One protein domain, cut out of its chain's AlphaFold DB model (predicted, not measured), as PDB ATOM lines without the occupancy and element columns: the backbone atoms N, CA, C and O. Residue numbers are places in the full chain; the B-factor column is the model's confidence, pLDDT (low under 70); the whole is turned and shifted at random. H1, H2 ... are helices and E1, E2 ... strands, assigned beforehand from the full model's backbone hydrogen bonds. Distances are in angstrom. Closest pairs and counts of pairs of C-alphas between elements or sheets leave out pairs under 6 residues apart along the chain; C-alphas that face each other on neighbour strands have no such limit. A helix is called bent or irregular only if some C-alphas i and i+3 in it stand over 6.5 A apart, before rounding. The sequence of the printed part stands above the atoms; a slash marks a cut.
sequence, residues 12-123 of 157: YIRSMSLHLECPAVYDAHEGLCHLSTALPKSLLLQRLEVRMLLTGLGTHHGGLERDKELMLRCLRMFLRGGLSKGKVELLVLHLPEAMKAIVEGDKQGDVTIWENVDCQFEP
ATOM      1  N   TYR A  12      54.389   1.879  -6.873       68.56
ATOM      2  CA  TYR A  12      54.074   1.511  -8.255       68.56
ATOM      3  C   TYR A  12      52.838   0.613  -8.362       68.56
ATOM      4  O   TYR A  12      52.377   0.354  -9.473       68.56
ATOM      5  N   ILE A  13      52.297   0.136  -7.237       74.50
ATOM      6  CA  ILE A  13      51.090  -0.688  -7.229       74.50
ATOM      7  C   ILE A  13      49.898   0.245  -7.435       74.50
ATOM      8  O   ILE A  13      49.532   0.998  -6.541       74.50
ATOM      9  N   ARG A  14      49.322   0.210  -8.639       81.31
ATOM     10  CA  ARG A  14      48.143   1.012  -9.008       81.31
ATOM     11  C   ARG A  14      46.830   0.259  -8.826       81.31
ATOM     12  O   ARG A  14      45.799   0.889  -8.624       81.31
ATOM     13  N   SER A  15      46.879  -1.067  -8.900       84.56
ATOM     14  CA  SER A  15      45.724  -1.945  -8.750       84.56
ATOM     15  C   SER A  15      46.060  -3.099  -7.812       84.56
ATOM     16  O   SER A  15      47.194  -3.581  -7.812       84.56
ATOM     17  N   MET A  16      45.084  -3.534  -7.024       85.31
ATOM     18  CA  MET A  16      45.176  -4.703  -6.155       85.31
ATOM     19  C   MET A  16      43.857  -5.468  -6.224       85.31
ATOM     20  O   MET A  16      42.802  -4.842  -6.203       85.31
ATOM     21  N   SER A  17      43.919  -6.798  -6.288       86.50
ATOM     22  CA  SER A  17      42.749  -7.674  -6.176       86.50
ATOM     23  C   SER A  17      42.914  -8.574  -4.957       86.50
ATOM     24  O   SER A  17      43.998  -9.119  -4.730       86.50
ATOM     25  N   LEU A  18      41.870  -8.657  -4.140       85.94
ATOM     26  CA  LEU A  18      41.830  -9.388  -2.883       85.94
ATOM     27  C   LEU A  18      40.641 -10.343  -2.888       85.94
ATOM     28  O   LEU A  18      39.531  -9.968  -3.256       85.94
ATOM     29  N   HIS A  19      40.879 -11.561  -2.416       85.44
ATOM     30  CA  HIS A  19      39.843 -12.556  -2.189       85.44
ATOM     31  C   HIS A  19      39.570 -12.644  -0.693       85.44
ATOM     32  O   HIS A  19      40.496 -12.848   0.094       85.44
ATOM     33  N   LEU A  20      38.312 -12.454  -0.312       83.88
ATOM     34  CA  LEU A  20      37.851 -12.563   1.060       83.88
ATOM     35  C   LEU A  20      36.834 -13.697   1.149       83.88
ATOM     36  O   LEU A  20      35.685 -13.557   0.735       83.88
ATOM     37  N   GLU A  21      37.280 -14.817   1.693       83.69
ATOM     38  CA  GLU A  21      36.426 -15.954   2.004       83.69
ATOM     39  C   GLU A  21      35.895 -15.802   3.429       83.69
ATOM     40  O   GLU A  21      36.657 -15.586   4.373       83.69
ATOM     41  N   CYS A  22      34.575 -15.852   3.582       78.25
ATOM     42  CA  CYS A  22      33.904 -15.758   4.872       78.25
ATOM     43  C   CYS A  22      33.024 -16.998   5.056       78.25
ATOM     44  O   CYS A  22      31.913 -17.038   4.516       78.25
ATOM     45  N   PRO A  23      33.505 -17.996   5.824       72.88
ATOM     46  CA  PRO A  23      32.761 -19.222   6.100       72.88
ATOM     47  C   PRO A  23      31.401 -18.950   6.746       72.88
ATOM     48  O   PRO A  23      30.415 -19.602   6.407       72.88
ATOM     49  N   ALA A  24      31.338 -17.953   7.634       74.62
ATOM     50  CA  ALA A  24      30.101 -17.415   8.175       74.62
ATOM     51  C   ALA A  24      29.968 -15.918   7.866       74.62
ATOM     52  O   ALA A  24      30.935 -15.155   7.870       74.62
ATOM     53  N   VAL A  25      28.730 -15.460   7.675       72.56
ATOM     54  CA  VAL A  25      28.418 -14.044   7.395       72.56
ATOM     55  C   VAL A  25      28.838 -13.131   8.554       72.56
ATOM     56  O   VAL A  25      29.204 -11.975   8.348       72.56
ATOM     57  N   TYR A  26      28.849 -13.657   9.780       72.12
ATOM     58  CA  TYR A  26      29.331 -12.944  10.964       72.12
ATOM     59  C   TYR A  26      30.835 -12.637  10.909       72.12
ATOM     60  O   TYR A  26      31.257 -11.610  11.446       72.12
ATOM     61  N   ASP A  27      31.615 -13.455  10.199       79.88
ATOM     62  CA  ASP A  27      33.061 -13.270  10.043       79.88
ATOM     63  C   ASP A  27      33.383 -12.188   9.004       79.88
ATOM     64  O   ASP A  27      34.475 -11.619   9.005       79.88
ATOM     65  N   ALA A  28      32.419 -11.834   8.142       80.81
ATOM     66  CA  ALA A  28      32.610 -10.829   7.101       80.81
ATOM     67  C   ALA A  28      32.992  -9.458   7.672       80.81
ATOM     68  O   ALA A  28      33.790  -8.735   7.074       80.81
ATOM     69  N   HIS A  29      32.475  -9.104   8.853       81.19
ATOM     70  CA  HIS A  29      32.880  -7.881   9.539       81.19
ATOM     71  C   HIS A  29      34.372  -7.891   9.883       81.19
ATOM     72  O   HIS A  29      35.087  -6.938   9.579       81.19
ATOM     73  N   GLU A  30      34.839  -8.971  10.507       82.25
ATOM     74  CA  GLU A  30      36.231  -9.120  10.919       82.25
ATOM     75  C   GLU A  30      37.160  -9.167   9.703       82.25
ATOM     76  O   GLU A  30      38.166  -8.458   9.674       82.25
ATOM     77  N   GLY A  31      36.774  -9.899   8.656       83.31
ATOM     78  CA  GLY A  31      37.496  -9.953   7.388       83.31
ATOM     79  C   GLY A  31      37.666  -8.581   6.732       83.31
ATOM     80  O   GLY A  31      38.780  -8.186   6.379       83.31
ATOM     81  N   LEU A  32      36.581  -7.807   6.633       84.31
ATOM     82  CA  LEU A  32      36.620  -6.445   6.097       84.31
ATOM     83  C   LEU A  32      37.453  -5.502   6.980       84.31
ATOM     84  O   LEU A  32      38.233  -4.705   6.458       84.31
ATOM     85  N   CYS A  33      37.347  -5.609   8.308       80.62
ATOM     86  CA  CYS A  33      38.179  -4.841   9.237       80.62
ATOM     87  C   CYS A  33      39.668  -5.174   9.085       80.62
ATOM     88  O   CYS A  33      40.502  -4.266   9.016       80.62
ATOM     89  N   HIS A  34      40.017  -6.456   8.995       81.50
ATOM     90  CA  HIS A  34      41.391  -6.887   8.771       81.50
ATOM     91  C   HIS A  34      41.927  -6.347   7.450       81.50
ATOM     92  O   HIS A  34      43.015  -5.770   7.444       81.50
ATOM     93  N   LEU A  35      41.141  -6.405   6.374       80.88
ATOM     94  CA  LEU A  35      41.501  -5.831   5.078       80.88
ATOM     95  C   LEU A  35      41.801  -4.328   5.188       80.88
ATOM     96  O   LEU A  35      42.849  -3.872   4.730       80.88
ATOM     97  N   SER A  36      40.946  -3.564   5.871       75.56
ATOM     98  CA  SER A  36      41.170  -2.134   6.126       75.56
ATOM     99  C   SER A  36      42.489  -1.847   6.845       75.56
ATOM    100  O   SER A  36      43.166  -0.865   6.538       75.56
ATOM    101  N   THR A  37      42.865  -2.696   7.802       74.81
ATOM    102  CA  THR A  37      44.107  -2.531   8.574       74.81
ATOM    103  C   THR A  37      45.351  -3.067   7.868       74.81
ATOM    104  O   THR A  37      46.444  -2.546   8.094       74.81
ATOM    105  N   ALA A  38      45.196  -4.072   7.004       74.25
ATOM    106  CA  ALA A  38      46.277  -4.675   6.232       74.25
ATOM    107  C   ALA A  38      46.730  -3.773   5.078       74.25
ATOM    108  O   ALA A  38      47.899  -3.812   4.684       74.25
ATOM    109  N   LEU A  39      45.832  -2.928   4.556       73.88
ATOM    110  CA  LEU A  39      46.181  -1.959   3.526       73.88
ATOM    111  C   LEU A  39      47.204  -0.936   4.068       73.88
ATOM    112  O   LEU A  39      46.935  -0.227   5.046       73.88
ATOM    113  N   PRO A  40      48.382  -0.807   3.430       69.44
ATOM    114  CA  PRO A  40      49.425   0.102   3.884       69.44
ATOM    115  C   PRO A  40      48.922   1.545   3.955       69.44
ATOM    116  O   PRO A  40      48.278   2.054   3.038       69.44
ATOM    117  N   LYS A  41      49.266   2.257   5.033       69.31
ATOM    118  CA  LYS A  41      48.782   3.630   5.254       69.31
ATOM    119  C   LYS A  41      49.216   4.628   4.174       69.31
ATOM    120  O   LYS A  41      48.541   5.633   4.004       69.31
ATOM    121  N   SER A  42      50.312   4.362   3.472       67.88
ATOM    122  CA  SER A  42      50.849   5.196   2.389       67.88
ATOM    123  C   SER A  42      50.422   4.749   0.990       67.88
ATOM    124  O   SER A  42      50.876   5.339   0.012       67.88
ATOM    125  N   LEU A  43      49.624   3.684   0.877       70.56
ATOM    126  CA  LEU A  43      49.205   3.146  -0.410       70.56
ATOM    127  C   LEU A  43      48.089   4.017  -1.002       70.56
ATOM    128  O   LEU A  43      47.076   4.259  -0.347       70.56
ATOM    129  N   LEU A  44      48.297   4.469  -2.237       78.56
ATOM    130  CA  LEU A  44      47.284   5.098  -3.079       78.56
ATOM    131  C   LEU A  44      47.023   4.148  -4.249       78.56
ATOM    132  O   LEU A  44      47.890   3.970  -5.103       78.56
ATOM    133  N   LEU A  45      45.860   3.506  -4.250       81.88
ATOM    134  CA  LEU A  45      45.402   2.626  -5.315       81.88
ATOM    135  C   LEU A  45      44.464   3.387  -6.244       81.88
ATOM    136  O   LEU A  45      43.531   4.050  -5.799       81.88
ATOM    137  N   GLN A  46      44.665   3.218  -7.544       85.88
ATOM    138  CA  GLN A  46      43.670   3.614  -8.536       85.88
ATOM    139  C   GLN A  46      42.484   2.648  -8.505       85.88
ATOM    140  O   GLN A  46      41.336   3.053  -8.629       85.88
ATOM    141  N   ARG A  47      42.754   1.356  -8.294       89.19
ATOM    142  CA  ARG A  47      41.721   0.324  -8.235       89.19
ATOM    143  C   ARG A  47      41.993  -0.663  -7.107       89.19
ATOM    144  O   ARG A  47      43.093  -1.200  -6.997       89.19
ATOM    145  N   LEU A  48      40.989  -0.909  -6.280       88.94
ATOM    146  CA  LEU A  48      40.971  -2.024  -5.344       88.94
ATOM    147  C   LEU A  48      39.801  -2.921  -5.712       88.94
ATOM    148  O   LEU A  48      38.664  -2.469  -5.728       88.94
ATOM    149  N   GLU A  49      40.083  -4.177  -5.997       91.88
ATOM    150  CA  GLU A  49      39.080  -5.192  -6.269       91.88
ATOM    151  C   GLU A  49      39.001  -6.125  -5.063       91.88
ATOM    152  O   GLU A  49      40.025  -6.595  -4.567       91.88
ATOM    153  N   VAL A  50      37.800  -6.337  -4.539       90.19
ATOM    154  CA  VAL A  50      37.546  -7.248  -3.423       90.19
ATOM    155  C   VAL A  50      36.463  -8.207  -3.863       90.19
ATOM    156  O   VAL A  50      35.317  -7.803  -4.058       90.19
ATOM    157  N   ARG A  51      36.822  -9.477  -4.007       90.94
ATOM    158  CA  ARG A  51      35.874 -10.549  -4.278       90.94
ATOM    159  C   ARG A  51      35.540 -11.276  -2.992       90.94
ATOM    160  O   ARG A  51      36.435 -11.758  -2.301       90.94
ATOM    161  N   MET A  52      34.255 -11.309  -2.667       87.00
ATOM    162  CA  MET A  52      33.734 -11.878  -1.436       87.00
ATOM    163  C   MET A  52      33.039 -13.200  -1.717       87.00
ATOM    164  O   MET A  52      32.074 -13.241  -2.473       87.00
ATOM    165  N   LEU A  53      33.501 -14.256  -1.056       82.88
ATOM    166  CA  LEU A  53      32.869 -15.567  -1.085       82.88
ATOM    167  C   LEU A  53      32.165 -15.803   0.255       82.88
ATOM    168  O   LEU A  53      32.822 -15.883   1.294       82.88
ATOM    169  N   LEU A  54      30.832 -15.876   0.236       78.38
ATOM    170  CA  LEU A  54      29.992 -16.060   1.427       78.38
ATOM    171  C   LEU A  54      29.378 -17.467   1.425       78.38
ATOM    172  O   LEU A  54      28.190 -17.636   1.164       78.38
ATOM    173  N   THR A  55      30.181 -18.487   1.727       73.19
ATOM    174  CA  THR A  55      29.757 -19.899   1.647       73.19
ATOM    175  C   THR A  55      28.629 -20.264   2.622       73.19
ATOM    176  O   THR A  55      27.927 -21.247   2.407       73.19
ATOM    177  N   GLY A  56      28.448 -19.486   3.694       67.44
ATOM    178  CA  GLY A  56      27.407 -19.680   4.712       67.44
ATOM    179  C   GLY A  56      26.174 -18.782   4.563       67.44
ATOM    180  O   GLY A  56      25.447 -18.572   5.537       67.44
ATOM    181  N   LEU A  57      25.944 -18.172   3.396       72.69
ATOM    182  CA  LEU A  57      24.794 -17.286   3.212       72.69
ATOM    183  C   LEU A  57      23.478 -18.085   3.263       72.69
ATOM    184  O   LEU A  57      23.242 -18.977   2.455       72.69
ATOM    185  N   GLY A  58      22.595 -17.765   4.212       66.81
ATOM    186  CA  GLY A  58      21.302 -18.435   4.367       66.81
ATOM    187  C   GLY A  58      21.355 -19.797   5.067       66.81
ATOM    188  O   GLY A  58      20.307 -20.422   5.231       66.81
ATOM    189  N   THR A  59      22.527 -20.249   5.525       67.81
ATOM    190  CA  THR A  59      22.689 -21.531   6.236       67.81
ATOM    191  C   THR A  59      22.505 -21.407   7.750       67.81
ATOM    192  O   THR A  59      22.404 -22.414   8.450       67.81
ATOM    193  N   HIS A  60      22.448 -20.185   8.288       65.50
ATOM    194  CA  HIS A  60      22.274 -19.932   9.718       65.50
ATOM    195  C   HIS A  60      20.801 -19.757  10.119       65.50
ATOM    196  O   HIS A  60      19.941 -19.390   9.321       65.50
ATOM    197  N   HIS A  61      20.511 -19.938  11.416       60.25
ATOM    198  CA  HIS A  61      19.169 -19.835  12.021       60.25
ATOM    199  C   HIS A  61      18.449 -18.480  11.825       60.25
ATOM    200  O   HIS A  61      17.307 -18.323  12.256       60.25
ATOM    201  N   GLY A  62      19.104 -17.491  11.211       61.75
ATOM    202  CA  GLY A  62      18.554 -16.181  10.880       61.75
ATOM    203  C   GLY A  62      17.817 -16.103   9.543       61.75
ATOM    204  O   GLY A  62      17.036 -15.172   9.358       61.75
ATOM    205  N   GLY A  63      18.032 -17.071   8.647       78.62
ATOM    206  CA  GLY A  63      17.514 -17.033   7.284       78.62
ATOM    207  C   GLY A  63      18.244 -16.025   6.390       78.62
ATOM    208  O   GLY A  63      18.846 -15.054   6.846       78.62
ATOM    209  N   LEU A  64      18.145 -16.261   5.083       82.88
ATOM    210  CA  LEU A  64      18.863 -15.532   4.038       82.88
ATOM    211  C   LEU A  64      18.719 -13.998   4.123       82.88
ATOM    212  O   LEU A  64      19.695 -13.276   3.951       82.88
ATOM    213  N   GLU A  65      17.524 -13.482   4.415       86.00
ATOM    214  CA  GLU A  65      17.296 -12.029   4.470       86.00
ATOM    215  C   GLU A  65      18.042 -11.350   5.624       86.00
ATOM    216  O   GLU A  65      18.624 -10.280   5.451       86.00
ATOM    217  N   ARG A  66      18.114 -12.001   6.789       86.00
ATOM    218  CA  ARG A  66      18.854 -11.465   7.936       86.00
ATOM    219  C   ARG A  66      20.356 -11.436   7.669       86.00
ATOM    220  O   ARG A  66      21.035 -10.489   8.066       86.00
ATOM    221  N   ASP A  67      20.859 -12.460   6.991       86.62
ATOM    222  CA  ASP A  67      22.259 -12.543   6.592       86.62
ATOM    223  C   ASP A  67      22.608 -11.431   5.590       86.62
ATOM    224  O   ASP A  67      23.613 -10.737   5.763       86.62
ATOM    225  N   LYS A  68      21.731 -11.171   4.609       89.06
ATOM    226  CA  LYS A  68      21.877 -10.051   3.667       89.06
ATOM    227  C   LYS A  68      21.924  -8.695   4.367       89.06
ATOM    228  O   LYS A  68      22.789  -7.872   4.064       89.06
ATOM    229  N   GLU A  69      21.026  -8.448   5.319       91.25
ATOM    230  CA  GLU A  69      21.008  -7.200   6.094       91.25
ATOM    231  C   GLU A  69      22.285  -7.011   6.920       91.25
ATOM    232  O   GLU A  69      22.858  -5.914   6.962       91.25
ATOM    233  N   LEU A  70      22.753  -8.078   7.576       88.88
ATOM    234  CA  LEU A  70      23.977  -8.045   8.368       88.88
ATOM    235  C   LEU A  70      25.195  -7.782   7.481       88.88
ATOM    236  O   LEU A  70      26.029  -6.936   7.814       88.88
ATOM    237  N   MET A  71      25.261  -8.441   6.328       89.75
ATOM    238  CA  MET A  71      26.325  -8.245   5.356       89.75
ATOM    239  C   MET A  71      26.329  -6.817   4.800       89.75
ATOM    240  O   MET A  71      27.368  -6.153   4.792       89.75
ATOM    241  N   LEU A  72      25.161  -6.284   4.429       92.44
ATOM    242  CA  LEU A  72      25.022  -4.895   3.991       92.44
ATOM    243  C   LEU A  72      25.500  -3.915   5.072       92.44
ATOM    244  O   LEU A  72      26.191  -2.936   4.777       92.44
ATOM    245  N   ARG A  73      25.183  -4.178   6.345       91.44
ATOM    246  CA  ARG A  73      25.679  -3.370   7.465       91.44
ATOM    247  C   ARG A  73      27.206  -3.406   7.557       91.44
ATOM    248  O   ARG A  73      27.807  -2.353   7.777       91.44
ATOM    249  N   CYS A  74      27.825  -4.572   7.378       90.19
ATOM    250  CA  CYS A  74      29.283  -4.717   7.378       90.19
ATOM    251  C   CYS A  74      29.926  -3.927   6.232       90.19
ATOM    252  O   CYS A  74      30.847  -3.146   6.476       90.19
ATOM    253  N   LEU A  75      29.377  -4.030   5.017       91.50
ATOM    254  CA  LEU A  75      29.824  -3.251   3.860       91.50
ATOM    255  C   LEU A  75      29.728  -1.747   4.118       91.50
ATOM    256  O   LEU A  75      30.707  -1.032   3.935       91.50
ATOM    257  N   ARG A  76      28.597  -1.249   4.632       91.00
ATOM    258  CA  ARG A  76      28.450   0.181   4.953       91.00
ATOM    259  C   ARG A  76      29.496   0.666   5.959       91.00
ATOM    260  O   ARG A  76      29.992   1.783   5.828       91.00
ATOM    261  N   MET A  77      29.828  -0.135   6.973       88.50
ATOM    262  CA  MET A  77      30.880   0.223   7.937       88.50
ATOM    263  C   MET A  77      32.261   0.256   7.271       88.50
ATOM    264  O   MET A  77      33.017   1.210   7.475       88.50
ATOM    265  N   PHE A  78      32.555  -0.727   6.418       88.00
ATOM    266  CA  PHE A  78      33.784  -0.782   5.632       88.00
ATOM    267  C   PHE A  78      33.931   0.424   4.690       88.00
ATOM    268  O   PHE A  78      34.977   1.071   4.679       88.00
ATOM    269  N   LEU A  79      32.871   0.800   3.975       88.56
ATOM    270  CA  LEU A  79      32.873   1.947   3.065       88.56
ATOM    271  C   LEU A  79      32.986   3.288   3.804       88.56
ATOM    272  O   LEU A  79      33.698   4.187   3.362       88.56
ATOM    273  N   ARG A  80      32.321   3.432   4.959       86.31
ATOM    274  CA  ARG A  80      32.360   4.679   5.741       86.31
ATOM    275  C   ARG A  80      33.696   4.909   6.448       86.31
ATOM    276  O   ARG A  80      34.109   6.061   6.572       86.31
ATOM    277  N   GLY A  81      34.319   3.855   6.976       76.62
ATOM    278  CA  GLY A  81      35.467   3.992   7.882       76.62
ATOM    279  C   GLY A  81      36.645   3.059   7.614       76.62
ATOM    280  O   GLY A  81      37.757   3.371   8.031       76.62
ATOM    281  N   GLY A  82      36.421   1.940   6.928       67.12
ATOM    282  CA  GLY A  82      37.451   0.941   6.644       67.12
ATOM    283  C   GLY A  82      38.407   1.360   5.526       67.12
ATOM    284  O   GLY A  82      39.622   1.193   5.637       67.12
ATOM    285  N   LEU A  83      37.887   1.974   4.467       70.44
ATOM    286  CA  LEU A  83      38.711   2.607   3.442       70.44
ATOM    287  C   LEU A  83      38.887   4.080   3.787       70.44
ATOM    288  O   LEU A  83      37.960   4.883   3.724       70.44
ATOM    289  N   SER A  84      40.102   4.464   4.166       63.41
ATOM    290  CA  SER A  84      40.423   5.879   4.351       63.41
ATOM    291  C   SER A  84      40.187   6.630   3.040       63.41
ATOM    292  O   SER A  84      40.858   6.345   2.040       63.41
ATOM    293  N   LYS A  85      39.248   7.581   3.070       65.38
ATOM    294  CA  LYS A  85      38.872   8.428   1.933       65.38
ATOM    295  C   LYS A  85      40.113   8.958   1.207       65.38
ATOM    296  O   LYS A  85      41.018   9.496   1.842       65.38
ATOM    297  N   GLY A  86      40.149   8.781  -0.113       67.12
ATOM    298  CA  GLY A  86      41.241   9.240  -0.977       67.12
ATOM    299  C   GLY A  86      42.412   8.268  -1.155       67.12
ATOM    300  O   GLY A  86      43.322   8.589  -1.911       67.12
ATOM    301  N   LYS A  87      42.415   7.089  -0.509       77.38
ATOM    302  CA  LYS A  87      43.428   6.047  -0.785       77.38
ATOM    303  C   LYS A  87      43.085   5.110  -1.930       77.38
ATOM    304  O   LYS A  87      43.979   4.448  -2.440       77.38
ATOM    305  N   VAL A  88      41.813   5.012  -2.284       83.12
ATOM    306  CA  VAL A  88      41.322   4.161  -3.366       83.12
ATOM    307  C   VAL A  88      40.479   5.051  -4.269       83.12
ATOM    308  O   VAL A  88      39.519   5.646  -3.784       83.12
ATOM    309  N   GLU A  89      40.865   5.187  -5.539       87.69
ATOM    310  CA  GLU A  89      40.092   5.967  -6.520       87.69
ATOM    311  C   GLU A  89      38.843   5.211  -6.983       87.69
ATOM    312  O   GLU A  89      37.815   5.837  -7.194       87.69
ATOM    313  N   LEU A  90      38.917   3.883  -7.107       90.31
ATOM    314  CA  LEU A  90      37.792   3.014  -7.452       90.31
ATOM    315  C   LEU A  90      37.849   1.713  -6.644       90.31
ATOM    316  O   LEU A  90      38.827   0.966  -6.722       90.31
ATOM    317  N   LEU A  91      36.788   1.424  -5.896       91.69
ATOM    318  CA  LEU A  91      36.573   0.127  -5.262       91.69
ATOM    319  C   LEU A  91      35.642  -0.711  -6.135       91.69
ATOM    320  O   LEU A  91      34.593  -0.235  -6.551       91.69
ATOM    321  N   VAL A  92      36.000  -1.964  -6.371       94.31
ATOM    322  CA  VAL A  92      35.184  -2.922  -7.115       94.31
ATOM    323  C   VAL A  92      34.886  -4.078  -6.181       94.31
ATOM    324  O   VAL A  92      35.802  -4.747  -5.708       94.31
ATOM    325  N   LEU A  93      33.614  -4.275  -5.868       94.19
ATOM    326  CA  LEU A  93      33.147  -5.337  -4.989       94.19
ATOM    327  C   LEU A  93      32.512  -6.433  -5.832       94.19
ATOM    328  O   LEU A  93      31.494  -6.179  -6.468       94.19
ATOM    329  N   HIS A  94      33.074  -7.636  -5.799       93.44
ATOM    330  CA  HIS A  94      32.408  -8.823  -6.324       93.44
ATOM    331  C   HIS A  94      31.669  -9.482  -5.167       93.44
ATOM    332  O   HIS A  94      32.287  -9.914  -4.191       93.44
ATOM    333  N   LEU A  95      30.344  -9.467  -5.244       92.19
ATOM    334  CA  LEU A  95      29.438  -9.929  -4.202       92.19
ATOM    335  C   LEU A  95      28.595 -11.098  -4.728       92.19
ATOM    336  O   LEU A  95      28.333 -11.157  -5.928       92.19
ATOM    337  N   PRO A  96      28.084 -11.963  -3.841       89.81
ATOM    338  CA  PRO A  96      27.061 -12.944  -4.193       89.81
ATOM    339  C   PRO A  96      25.840 -12.334  -4.891       89.81
ATOM    340  O   PRO A  96      25.327 -11.303  -4.446       89.81
ATOM    341  N   GLU A  97      25.302 -12.995  -5.920       90.38
ATOM    342  CA  GLU A  97      24.085 -12.568  -6.640       90.38
ATOM    343  C   GLU A  97      22.895 -12.397  -5.687       90.38
ATOM    344  O   GLU A  97      22.092 -11.474  -5.841       90.38
ATOM    345  N   ALA A  98      22.819 -13.204  -4.624       89.25
ATOM    346  CA  ALA A  98      21.800 -13.067  -3.587       89.25
ATOM    347  C   ALA A  98      21.771 -11.662  -2.941       89.25
ATOM    348  O   ALA A  98      20.706 -11.195  -2.528       89.25
ATOM    349  N   MET A  99      22.908 -10.958  -2.880       91.38
ATOM    350  CA  MET A  99      23.030  -9.611  -2.306       91.38
ATOM    351  C   MET A  99      22.574  -8.491  -3.252       91.38
ATOM    352  O   MET A  99      22.436  -7.346  -2.819       91.38
ATOM    353  N   LYS A 100      22.335  -8.778  -4.532       94.12
ATOM    354  CA  LYS A 100      22.113  -7.755  -5.560       94.12
ATOM    355  C   LYS A 100      20.983  -6.793  -5.246       94.12
ATOM    356  O   LYS A 100      21.206  -5.589  -5.162       94.12
ATOM    357  N   ALA A 101      19.792  -7.325  -4.984       93.31
ATOM    358  CA  ALA A 101      18.607  -6.507  -4.750       93.31
ATOM    359  C   ALA A 101      18.774  -5.560  -3.546       93.31
ATOM    360  O   ALA A 101      18.402  -4.390  -3.622       93.31
ATOM    361  N   ILE A 102      19.365  -6.044  -2.445       94.12
ATOM    362  CA  ILE A 102      19.528  -5.235  -1.230       94.12
ATOM    363  C   ILE A 102      20.620  -4.168  -1.403       94.12
ATOM    364  O   ILE A 102      20.461  -3.045  -0.928       94.12
ATOM    365  N   VAL A 103      21.707  -4.486  -2.116       94.50
ATOM    366  CA  VAL A 103      22.805  -3.546  -2.385       94.50
ATOM    367  C   VAL A 103      22.375  -2.472  -3.377       94.50
ATOM    368  O   VAL A 103      22.641  -1.298  -3.147       94.50
ATOM    369  N   GLU A 104      21.682  -2.836  -4.456       94.56
ATOM    370  CA  GLU A 104      21.159  -1.865  -5.422       94.56
ATOM    371  C   GLU A 104      20.122  -0.934  -4.781       94.56
ATOM    372  O   GLU A 104      20.166   0.278  -5.001       94.56
ATOM    373  N   GLY A 105      19.239  -1.474  -3.932       94.06
ATOM    374  CA  GLY A 105      18.312  -0.668  -3.137       94.06
ATOM    375  C   GLY A 105      19.037   0.302  -2.201       94.06
ATOM    376  O   GLY A 105      18.662   1.470  -2.105       94.06
ATOM    377  N   ASP A 106      20.120  -0.142  -1.556       94.81
ATOM    378  CA  ASP A 106      20.925   0.724  -0.694       94.81
ATOM    379  C   ASP A 106      21.695   1.805  -1.461       94.81
ATOM    380  O   ASP A 106      21.749   2.954  -1.024       94.81
ATOM    381  N   LYS A 107      22.245   1.471  -2.635       92.44
ATOM    382  CA  LYS A 107      22.924   2.434  -3.517       92.44
ATOM    383  C   LYS A 107      22.020   3.607  -3.884       92.44
ATOM    384  O   LYS A 107      22.492   4.738  -3.953       92.44
ATOM    385  N   GLN A 108      20.731   3.348  -4.098       90.94
ATOM    386  CA  GLN A 108      19.742   4.394  -4.370       90.94
ATOM    387  C   GLN A 108      19.428   5.236  -3.123       90.94
ATOM    388  O   GLN A 108      19.174   6.433  -3.244       90.94
ATOM    389  N   GLY A 109      19.453   4.623  -1.935       88.75
ATOM    390  CA  GLY A 109      19.157   5.283  -0.663       88.75
ATOM    391  C   GLY A 109      20.296   6.144  -0.105       88.75
ATOM    392  O   GLY A 109      20.023   7.177   0.504       88.75
ATOM    393  N   ASP A 110      21.558   5.752  -0.310       88.56
ATOM    394  CA  ASP A 110      22.734   6.455   0.224       88.56
ATOM    395  C   ASP A 110      23.878   6.535  -0.802       88.56
ATOM    396  O   ASP A 110      24.959   5.965  -0.638       88.56
ATOM    397  N   VAL A 111      23.642   7.290  -1.878       86.94
ATOM    398  CA  VAL A 111      24.577   7.464  -3.006       86.94
ATOM    399  C   VAL A 111      25.979   7.893  -2.551       86.94
ATOM    400  O   VAL A 111      26.974   7.521  -3.167       86.94
ATOM    401  N   THR A 112      26.079   8.647  -1.452       87.62
ATOM    402  CA  THR A 112      27.353   9.200  -0.965       87.62
ATOM    403  C   THR A 112      28.315   8.145  -0.427       87.62
ATOM    404  O   THR A 112      29.528   8.320  -0.508       87.62
ATOM    405  N   ILE A 113      27.805   7.042   0.124       88.12
ATOM    406  CA  ILE A 113      28.643   5.950   0.645       88.12
ATOM    407  C   ILE A 113      29.194   5.091  -0.478       88.12
ATOM    408  O   ILE A 113      30.302   4.571  -0.377       88.12
ATOM    409  N   TRP A 114      28.398   4.940  -1.527       91.44
ATOM    410  CA  TRP A 114      28.709   4.118  -2.686       91.44
ATOM    411  C   TRP A 114      29.434   4.904  -3.784       91.44
ATOM    412  O   TRP A 114      29.670   4.376  -4.871       91.44
ATOM    413  N   GLU A 115      29.804   6.155  -3.505       87.31
ATOM    414  CA  GLU A 115      30.618   6.974  -4.393       87.31
ATOM    415  C   GLU A 115      31.947   6.260  -4.671       87.31
ATOM    416  O   GLU A 115      32.650   5.840  -3.750       87.31
ATOM    417  N   ASN A 116      32.290   6.115  -5.953       88.88
ATOM    418  CA  ASN A 116      33.470   5.377  -6.413       88.88
ATOM    419  C   ASN A 116      33.475   3.875  -6.060       88.88
ATOM    420  O   ASN A 116      34.544   3.264  -5.977       88.88
ATOM    421  N   VAL A 117      32.292   3.273  -5.873       92.50
ATOM    422  CA  VAL A 117      32.129   1.828  -5.668       92.50
ATOM    423  C   VAL A 117      31.359   1.192  -6.824       92.50
ATOM    424  O   VAL A 117      30.147   1.376  -6.982       92.50
ATOM    425  N   ASP A 118      32.055   0.368  -7.597       94.06
ATOM    426  CA  ASP A 118      31.457  -0.537  -8.572       94.06
ATOM    427  C   ASP A 118      31.098  -1.870  -7.895       94.06
ATOM    428  O   ASP A 118      31.878  -2.395  -7.102       94.06
ATOM    429  N   CYS A 119      29.907  -2.403  -8.169       94.75
ATOM    430  CA  CYS A 119      29.493  -3.702  -7.635       94.75
ATOM    431  C   CYS A 119      29.246  -4.657  -8.791       94.75
ATOM    432  O   CYS A 119      28.410  -4.385  -9.651       94.75
ATOM    433  N   GLN A 120      29.936  -5.786  -8.756       94.94
ATOM    434  CA  GLN A 120      29.722  -6.917  -9.636       94.94
ATOM    435  C   GLN A 120      29.069  -8.021  -8.818       94.94
ATOM    436  O   GLN A 120      29.416  -8.235  -7.657       94.94
ATOM    437  N   PHE A 121      28.088  -8.680  -9.414       93.00
ATOM    438  CA  PHE A 121      27.364  -9.755  -8.761       93.00
ATOM    439  C   PHE A 121      27.694 -11.047  -9.482       93.00
ATOM    440  O   PHE A 121      27.537 -11.147 -10.699       93.00
ATOM    441  N   GLU A 122      28.255 -11.978  -8.727       88.50
ATOM    442  CA  GLU A 122      28.678 -13.278  -9.223       88.50
ATOM    443  C   GLU A 122      27.687 -14.322  -8.714       88.50
ATOM    444  O   GLU A 122      27.193 -14.193  -7.586       88.50
ATOM    445  N   PRO A 123      27.341 -15.329  -9.536       80.44
ATOM    446  CA  PRO A 123      26.540 -16.438  -9.052       80.44
ATOM    447  C   PRO A 123      27.202 -17.013  -7.802       80.44
ATOM    448  O   PRO A 123      28.429 -17.033  -7.690       80.44
TER     449      PRO A 123
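AT A GLANCE: This is residues 12 to 123 of the 157 residues of an uncharacterized protein of Fusarium oxysporum (UniProt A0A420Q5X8). A twisted wall of four parallel strands stands with three helices in an arc along one side of it: H1 over E1, H3 over E4, and H2 between these two helices, touching both. Strands and helices alternate from E1 to E4, in three strand-helix-strand units. The printed part has 112 residues, in the order E1 H1 E2 H2 E3 H3 E4; the sheet runs E1, E2, E3, E4, all parallel, and the class is mixed, helices and strands. The whole is compact, with a radius of gyration of the C-alphas of 13.6 A, and elongated, spanning 44 by 28 by 24 A.

HOW THE PARTS SIT: E1, residues 15 to 21, is an edge strand. H1, residues 27 to 38, is on the sheet over E1, at a height over the sheet of 9.5 A; on the local plane it runs along the strands, only just, at 28 degrees to E1. The closest C-alphas of E1 and H1 are those of Leu 20 and Gly 31, 6.9 A apart. E2, residues 45 to 53, is parallel to E1 at 17 degrees, with N 18 and O 49 within hydrogen-bond range at 2.8 A. H2, residues 63 to 82, touches H1 at a shallow tilt of 15 degrees, the same way; their closest C-alphas are those of Ser 36 and Gly 82, 4.9 A apart. H2 is only just not on the sheet, with 4 pairs of C-alphas within 10 A. E3, residues 88 to 96, is parallel to E2 at 13 degrees, with N 50 and O 92 at 2.8 A. H3, residues 97 to 109, touches H2 at a steep tilt of 53 degrees, with its residues 98 to 103 alone; the closest C-alphas, of Lys 68 and Met 99, are 6.1 A apart. H3 is irregular, C-alphas 98 and 101 being 7.4 A apart. E4, residues 117 to 122, is the other edge strand, parallel to E3 at 24 degrees, with N 120 and O 93 at 2.8 A. H3 is on the sheet over E4 and runs along it, at 6 degrees on the local plane. H1 and H3 are apart. Every O i to N i+4 pair is within hydrogen-bond range in H1 and H2, and 7 of 9 in H3.

IN THESE COORDINATES: E1 begins at C-alpha 15, (45.724, -1.945, -8.750). H2, the longest helix, measures 26.9 A; E2 measures 22.5 A and E3 22.3 A. E4 ends at C-alpha 122, (28.678, -13.278, -9.223).

THE WHOLE: The C-alphas of Tyr 12 and His 61, the two farthest apart, are 45.7 A apart. The printed part has no cut and no long link. Its mean pLDDT is 83.3, with residues 40 to 42 and 58 to 62 among those under 70.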